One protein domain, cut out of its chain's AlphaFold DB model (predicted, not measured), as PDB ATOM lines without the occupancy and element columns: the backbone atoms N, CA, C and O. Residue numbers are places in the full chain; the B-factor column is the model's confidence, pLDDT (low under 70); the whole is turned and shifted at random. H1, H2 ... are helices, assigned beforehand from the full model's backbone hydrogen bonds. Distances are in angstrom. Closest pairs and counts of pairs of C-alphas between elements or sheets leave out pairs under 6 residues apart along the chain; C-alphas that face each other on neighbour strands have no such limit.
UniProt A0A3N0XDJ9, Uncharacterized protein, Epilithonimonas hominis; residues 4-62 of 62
ATOM      1  N   LEU A   4     443.112 726.135 372.453       81.94
ATOM      2  CA  LEU A   4     442.576 725.932 371.111       81.94
ATOM      3  C   LEU A   4     441.873 724.582 370.933       81.94
ATOM      4  O   LEU A   4     440.774 724.530 370.396       81.94
ATOM      5  N   ILE A   5     442.461 723.489 371.432       85.19
ATOM      6  CA  ILE A   5     441.894 722.140 371.271       85.19
ATOM      7  C   ILE A   5     440.603 721.995 372.084       85.19
ATOM      8  O   ILE A   5     439.673 721.309 371.658       85.19
ATOM      9  N   GLN A   6     440.532 722.628 373.259       87.75
ATOM     10  CA  GLN A   6     439.320 722.612 374.079       87.75
ATOM     11  C   GLN A   6     438.200 723.429 373.431       87.75
ATOM     12  O   GLN A   6     437.094 722.910 373.283       87.75
ATOM     13  N   ASN A   7     438.501 724.647 372.972       89.88
ATOM     14  CA  ASN A   7     437.534 725.505 372.285       89.88
ATOM     15  C   ASN A   7     437.004 724.842 371.008       89.88
ATOM     16  O   ASN A   7     435.792 724.775 370.808       89.88
ATOM     17  N   TYR A   8     437.897 724.245 370.216       91.25
ATOM     18  CA  TYR A   8     437.537 723.485 369.023       91.25
ATOM     19  C   TYR A   8     436.545 722.356 369.324       91.25
ATOM     20  O   TYR A   8     435.527 722.230 368.649       91.25
ATOM     21  N   LYS A   9     436.793 721.553 370.369       91.06
ATOM     22  CA  LYS A   9     435.893 720.451 370.748       91.06
ATOM     23  C   LYS A   9     434.505 720.940 371.164       91.06
ATOM     24  O   LYS A   9     433.518 720.276 370.854       91.06
ATOM     25  N   ILE A  10     434.429 722.069 371.867       93.06
ATOM     26  CA  ILE A  10     433.154 722.667 372.287       93.06
ATOM     27  C   ILE A  10     432.380 723.147 371.056       93.06
ATOM     28  O   ILE A  10     431.226 722.764 370.875       93.06
ATOM     29  N   ILE A  11     433.035 723.903 370.174       92.12
ATOM     30  CA  ILE A  11     432.427 724.434 368.947       92.12
ATOM     31  C   ILE A  11     431.964 723.297 368.031       92.12
ATOM     32  O   ILE A  11     430.842 723.321 367.532       92.12
ATOM     33  N   LEU A  12     432.782 722.256 367.859       92.12
ATOM     34  CA  LEU A  12     432.428 721.091 367.048       92.12
ATOM     35  C   LEU A  12     431.204 720.351 367.606       92.12
ATOM     36  O   LEU A  12     430.335 719.930 366.841       92.12
ATOM     37  N   LYS A  13     431.102 720.216 368.933       92.94
ATOM     38  CA  LYS A  13     429.940 719.598 369.579       92.94
ATOM     39  C   LYS A  13     428.661 720.396 369.307       92.94
ATOM     40  O   LYS A  13     427.650 719.802 368.939       92.94
ATOM     41  N   GLU A  14     428.715 721.718 369.442       92.12
ATOM     42  CA  GLU A  14     427.562 722.588 369.180       92.12
ATOM     43  C   GLU A  14     427.153 722.596 367.704       92.12
ATOM     44  O   GLU A  14     425.969 722.475 367.375       92.12
ATOM     45  N   LEU A  15     428.130 722.635 366.796       89.06
ATOM     46  CA  LEU A  15     427.865 722.536 365.364       89.06
ATOM     47  C   LEU A  15     427.245 721.187 365.003       89.06
ATOM     48  O   LEU A  15     426.254 721.150 364.285       89.06
ATOM     49  N   THR A  16     427.747 720.078 365.549       88.88
ATOM     50  CA  THR A  16     427.183 718.741 365.289       88.88
ATOM     51  C   THR A  16     425.734 718.634 365.780       88.88
ATOM     52  O   THR A  16     424.891 718.030 365.115       88.88
ATOM     53  N   ASN A  17     425.413 719.251 366.922       88.75
ATOM     54  CA  ASN A  17     424.051 719.279 367.455       88.75
ATOM     55  C   ASN A  17     423.086 720.097 366.586       88.75
ATOM     56  O   ASN A  17     421.927 719.704 366.437       88.75
ATOM     57  N   THR A  18     423.566 721.207 366.024       87.06
ATOM     58  CA  THR A  18     422.772 722.141 365.211       87.06
ATOM     59  C   THR A  18     422.612 721.641 363.773       87.06
ATOM     60  O   THR A  18     421.539 721.721 363.180       87.06
ATOM     61  N   CYS A  19     423.669 721.052 363.219       81.44
ATOM     62  CA  CYS A  19     423.789 720.661 361.819       81.44
ATOM     63  C   CYS A  19     423.483 719.174 361.569       81.44
ATOM     64  O   CYS A  19     424.036 718.576 360.648       81.44
ATOM     65  N   LYS A  20     422.576 718.568 362.347       73.06
ATOM     66  CA  LYS A  20     422.214 717.136 362.242       73.06
ATOM     67  C   LYS A  20     421.734 716.691 360.854       73.06
ATOM     68  O   LYS A  20     421.767 715.502 360.557       73.06
ATOM     69  N   TYR A  21     421.272 717.625 360.026       72.44
ATOM     70  CA  TYR A  21     420.680 717.353 358.714       72.44
ATOM     71  C   TYR A  21     421.635 717.585 357.538       72.44
ATOM     72  O   TYR A  21     421.226 717.414 356.390       72.44
ATOM     73  N   ILE A  22     422.888 717.985 357.784       72.19
ATOM     74  CA  ILE A  22     423.854 718.185 356.699       72.19
ATOM     75  C   ILE A  22     424.319 716.812 356.216       72.19
ATOM     76  O   ILE A  22     425.174 716.169 356.819       72.19
ATOM     77  N   THR A  23     423.725 716.338 355.125       65.56
ATOM     78  CA  THR A  23     424.160 715.115 354.453       65.56
ATOM     79  C   THR A  23     425.402 715.416 353.625       65.56
ATOM     80  O   THR A  23     425.332 716.190 352.667       65.56
ATOM     81  N   THR A  24     426.534 714.803 353.971       68.00
ATOM     82  CA  THR A  24     427.765 714.902 353.181       68.00
ATOM     83  C   THR A  24     427.508 714.414 351.756       68.00
ATOM     84  O   THR A  24     426.919 713.353 351.535       68.00
ATOM     85  N   SER A  25     427.930 715.203 350.772       69.50
ATOM     86  CA  SER A  25     427.753 714.888 349.357       69.50
ATOM     87  C   SER A  25     428.703 713.775 348.902       69.50
ATOM     88  O   SER A  25     429.773 713.552 349.474       69.50
ATOM     89  N   LYS A  26     428.316 713.048 347.848       72.69
ATOM     90  CA  LYS A  26     429.153 711.993 347.261       72.69
ATOM     91  C   LYS A  26     430.356 712.631 346.560       72.69
ATOM     92  O   LYS A  26     430.224 713.151 345.454       72.69
ATOM     93  N   GLN A  27     431.525 712.584 347.193       78.50
ATOM     94  CA  GLN A  27     432.772 713.084 346.614       78.50
ATOM     95  C   GLN A  27     433.510 711.973 345.849       78.50
ATOM     96  O   GLN A  27     433.562 710.828 346.290       78.50
ATOM     97  N   ILE A  28     434.097 712.312 344.691       85.31
ATOM     98  CA  ILE A  28     434.928 711.385 343.887       85.31
ATOM     99  C   ILE A  28     436.230 711.037 344.629       85.31
ATOM    100  O   ILE A  28     436.763 709.940 344.485       85.31
ATOM    101  N   ARG A  29     436.746 711.980 345.427       83.31
ATOM    102  CA  ARG A  29     437.949 711.820 346.248       83.31
ATOM    103  C   ARG A  29     437.563 711.792 347.722       83.31
ATOM    104  O   ARG A  29     436.684 712.542 348.129       83.31
ATOM    105  N   LEU A  30     438.242 710.951 348.500       81.31
ATOM    106  CA  LEU A  30     438.098 710.911 349.954       81.31
ATOM    107  C   LEU A  30     438.715 712.181 350.567       81.31
ATOM    108  O   LEU A  30     439.917 712.405 350.384       81.31
ATOM    109  N   PRO A  31     437.933 713.018 351.269       81.75
ATOM    110  CA  PRO A  31     438.466 714.193 351.942       81.75
ATOM    111  C   PRO A  31     439.267 713.786 353.187       81.75
ATOM    112  O   PRO A  31     438.956 712.799 353.850       81.75
ATOM    113  N   LYS A  32     440.310 714.560 353.518       84.38
ATOM    114  CA  LYS A  32     441.110 714.360 354.745       84.38
ATOM    115  C   LYS A  32     440.433 714.908 356.006       84.38
ATOM    116  O   LYS A  32     440.848 714.560 357.103       84.38
ATOM    117  N   MET A  33     439.453 715.789 355.835       84.44
ATOM    118  CA  MET A  33     438.764 716.511 356.899       84.44
ATOM    119  C   MET A  33     437.312 716.705 356.481       84.44
ATOM    120  O   MET A  33     437.042 716.933 355.301       84.44
ATOM    121  N   SER A  34     436.385 716.583 357.424       84.75
ATOM    122  CA  SER A  34     434.970 716.828 357.152       84.75
ATOM    123  C   SER A  34     434.669 718.326 357.068       84.75
ATOM    124  O   SER A  34     435.340 719.149 357.694       84.75
ATOM    125  N   ASP A  35     433.619 718.684 356.327       85.12
ATOM    126  CA  ASP A  35     433.187 720.081 356.179       85.12
ATOM    127  C   ASP A  35     432.879 720.722 357.545       85.12
ATOM    128  O   ASP A  35     433.210 721.877 357.804       85.12
ATOM    129  N   LEU A  36     432.302 719.929 358.453       87.50
ATOM    130  CA  LEU A  36     431.967 720.322 359.822       87.50
ATOM    131  C   LEU A  36     433.214 720.644 360.653       87.50
ATOM    132  O   LEU A  36     433.244 721.653 361.356       87.50
ATOM    133  N   GLU A  37     434.250 719.813 360.554       88.06
ATOM    134  CA  GLU A  37     435.528 720.052 361.228       88.06
ATOM    135  C   GLU A  37     436.212 721.310 360.687       88.06
ATOM    136  O   GLU A  37     436.758 722.094 361.464       88.06
ATOM    137  N   LEU A  38     436.162 721.536 359.370       88.00
ATOM    138  CA  LEU A  38     436.759 722.712 358.736       88.00
ATOM    139  C   LEU A  38     436.084 724.004 359.216       88.00
ATOM    140  O   LEU A  38     436.760 724.955 359.611       88.00
ATOM    141  N   VAL A  39     434.750 724.023 359.256       89.56
ATOM    142  CA  VAL A  39     433.983 725.164 359.777       89.56
ATOM    143  C   VAL A  39     434.248 725.375 361.270       89.56
ATOM    144  O   VAL A  39     434.462 726.510 361.698       89.56
ATOM    145  N   ALA A  40     434.298 724.299 362.063       91.50
ATOM    146  CA  ALA A  40     434.618 724.380 363.487       91.50
ATOM    147  C   ALA A  40     436.012 724.982 363.730       91.50
ATOM    148  O   ALA A  40     436.186 725.795 364.641       91.50
ATOM    149  N   LEU A  41     436.999 724.619 362.905       89.50
ATOM    150  CA  LEU A  41     438.354 725.155 362.988       89.50
ATOM    151  C   LEU A  41     438.385 726.657 362.679       89.50
ATOM    152  O   LEU A  41     438.989 727.409 363.442       89.50
ATOM    153  N   ASN A  42     437.689 727.096 361.628       89.50
ATOM    154  CA  ASN A  42     437.602 728.512 361.262       89.50
ATOM    155  C   ASN A  42     436.955 729.356 362.368       89.50
ATOM    156  O   ASN A  42     437.515 730.371 362.770       89.50
ATOM    157  N   LEU A  43     435.832 728.896 362.926       91.06
ATOM    158  CA  LEU A  43     435.172 729.566 364.052       91.06
ATOM    159  C   LEU A  43     436.074 729.636 365.287       91.06
ATOM    160  O   LEU A  43     436.102 730.643 365.990       91.06
ATOM    161  N   THR A  44     436.838 728.574 365.550       91.06
ATOM    162  CA  THR A  44     437.796 728.561 366.662       91.06
ATOM    163  C   THR A  44     438.928 729.563 366.432       91.06
ATOM    164  O   THR A  44     439.335 730.247 367.369       91.06
ATOM    165  N   ALA A  45     439.428 729.668 365.197       89.88
ATOM    166  CA  ALA A  45     440.465 730.623 364.822       89.88
ATOM    167  C   ALA A  45     439.992 732.066 365.032       89.88
ATOM    168  O   ALA A  45     440.685 732.856 365.674       89.88
ATOM    169  N   GLU A  46     438.784 732.372 364.565       89.12
ATOM    170  CA  GLU A  46     438.155 733.682 364.709       89.12
ATOM    171  C   GLU A  46     437.887 734.024 366.180       89.12
ATOM    172  O   GLU A  46     438.274 735.094 366.649       89.12
ATOM    173  N   TYR A  47     437.346 733.074 366.954       89.69
ATOM    174  CA  TYR A  47     437.149 733.226 368.399       89.69
ATOM    175  C   TYR A  47     438.460 733.524 369.142       89.69
ATOM    176  O   TYR A  47     438.483 734.295 370.099       89.69
ATOM    177  N   MET A  48     439.573 732.941 368.691       87.44
ATOM    178  CA  MET A  48     440.904 733.175 369.257       87.44
ATOM    179  C   MET A  48     441.640 734.373 368.637       87.44
ATOM    180  O   MET A  48     442.798 734.604 368.988       87.44
ATOM    181  N   SER A  49     440.996 735.141 367.748       88.50
ATOM    182  CA  SER A  49     441.597 736.274 367.023       88.50
ATOM    183  C   SER A  49     442.868 735.900 366.243       88.50
ATOM    184  O   SER A  49     443.820 736.679 366.143       88.50
ATOM    185  N   ILE A  50     442.911 734.677 365.708       86.56
ATOM    186  CA  ILE A  50     443.999 734.186 364.862       86.56
ATOM    187  C   ILE A  50     443.644 734.488 363.407       86.56
ATOM    188  O   ILE A  50     442.910 733.747 362.762       86.56
ATOM    189  N   ASN A  51     444.220 735.563 362.878       80.19
ATOM    190  CA  ASN A  51     443.928 736.027 361.516       80.19
ATOM    191  C   ASN A  51     444.898 735.454 360.466       80.19
ATOM    192  O   ASN A  51     444.758 735.721 359.277       80.19
ATOM    193  N   SER A  52     445.915 734.700 360.898       81.25
ATOM    194  CA  SER A  52     446.923 734.096 360.025       81.25
ATOM    195  C   SER A  52     446.891 732.578 360.139       81.25
ATOM    196  O   SER A  52     447.095 732.028 361.224       81.25
ATOM    197  N   GLU A  53     446.733 731.895 359.005       82.94
ATOM    198  CA  GLU A  53     446.832 730.434 358.922       82.94
ATOM    199  C   GLU A  53     448.170 729.926 359.478       82.94
ATOM    200  O   GLU A  53     448.214 728.928 360.192       82.94
ATOM    201  N   LEU A  54     449.265 730.658 359.242       84.44
ATOM    202  CA  LEU A  54     450.582 730.314 359.781       84.44
ATOM    203  C   LEU A  54     450.566 730.258 361.315       84.44
ATOM    204  O   LEU A  54     451.162 729.366 361.917       84.44
ATOM    205  N   GLN A  55     449.886 731.206 361.958       81.81
ATOM    206  CA  GLN A  55     449.773 731.247 363.411       81.81
ATOM    207  C   GLN A  55     448.871 730.123 363.933       81.81
ATOM    208  O   GLN A  55     449.220 729.495 364.931       81.81
ATOM    209  N   LEU A  56     447.783 729.807 363.224       83.06
ATOM    210  CA  LEU A  56     446.938 728.651 363.526       83.06
ATOM    211  C   LEU A  56     447.755 727.353 363.496       83.06
ATOM    212  O   LEU A  56     447.756 726.600 364.471       83.06
ATOM    213  N   PHE A  57     448.515 727.126 362.421       82.19
ATOM    214  CA  PHE A  57     449.319 725.917 362.270       82.19
ATOM    215  C   PHE A  57     450.373 725.793 363.369       82.19
ATOM    216  O   PHE A  57     450.533 724.708 363.931       82.19
ATOM    217  N   ARG A  58     451.015 726.901 363.760       82.38
ATOM    218  CA  ARG A  58     451.957 726.938 364.892       82.38
ATOM    219  C   ARG A  58     451.291 726.603 366.224       82.38
ATOM    220  O   ARG A  58     451.899 725.925 367.041       82.38
ATOM    221  N   CYS A  59     450.050 727.034 366.443       76.12
ATOM    222  CA  CYS A  59     449.293 726.652 367.635       76.12
ATOM    223  C   CYS A  59     448.874 725.173 367.613       76.12
ATOM    224  O   CYS A  59     448.756 724.563 368.670       76.12
ATOM    225  N   THR A  60     448.647 724.578 366.440       70.75
ATOM    226  CA  THR A  60     448.250 723.160 366.338       70.75
ATOM    227  C   THR A  60     449.412 722.167 366.365       70.75
ATOM    228  O   THR A  60     449.201 721.018 366.738       70.75
ATOM    229  N   THR A  61     450.621 722.585 365.975       63.06
ATOM    230  CA  THR A  61     451.812 721.717 365.867       63.06
ATOM    231  C   THR A  61     452.799 721.850 367.034       63.06
ATOM    232  O   THR A  61     453.839 721.194 367.010       63.06
ATOM    233  N   GLY A  62     452.483 722.675 368.041       46.50
ATOM    234  CA  GLY A  62     453.300 722.909 369.242       46.50
ATOM    235  C   GLY A  62     452.927 722.051 370.444       46.50
ATOM    236  O   GLY A  62     451.711 721.849 370.678       46.50
TER     237      GLY A  62
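Overview. This is residues 4 to 62 of the 62 residues of an uncharacterized protein of Epilithonimonas hominis (UniProt A0A3N0XDJ9). Helices H1 and H2 cross at a slant, short H3 lies crosswise near the start of H1, and residues 25 to 33 of the loop between H1 and H2 stick out. The 59 printed residues hold three named helices in chain order and no named strand: all helix. The whole is only just loose, close to compact, radius of gyration of the C-alphas 12.8 A, spanning 33 by 26 by 17 A.

Arrangement. Look first at H1, residues 4 to 18; it touches H2, residues 35 to 47, at a steep tilt of 53 degrees, opposite ways, the closest C-alphas, Leu 12 and Ala 40, 5.3 A apart. H3, residues 53 to 61, is close to but not clearly touching H1 (closest C-alphas Leu 4 and Cys 59, 7.6 A) and H2 (Ala 45 and Leu 56, 6.9 A). In H1, H2 and H3 every O i to N i+4 pair is within hydrogen-bond range.

Along the chain. Find C-alpha 4 at (442.576, 725.932, 371.111); H1 runs 21.0 A from there. H2 spans 18.4 A; H3 spans 12.2 A, ending at C-alpha 61, (451.812, 721.717, 365.867).

Size, cuts and confidence. The printed part has no cut. H1 to H2 is a long link. Residues 23 to 25 and 61 to 62 have pLDDT under 70.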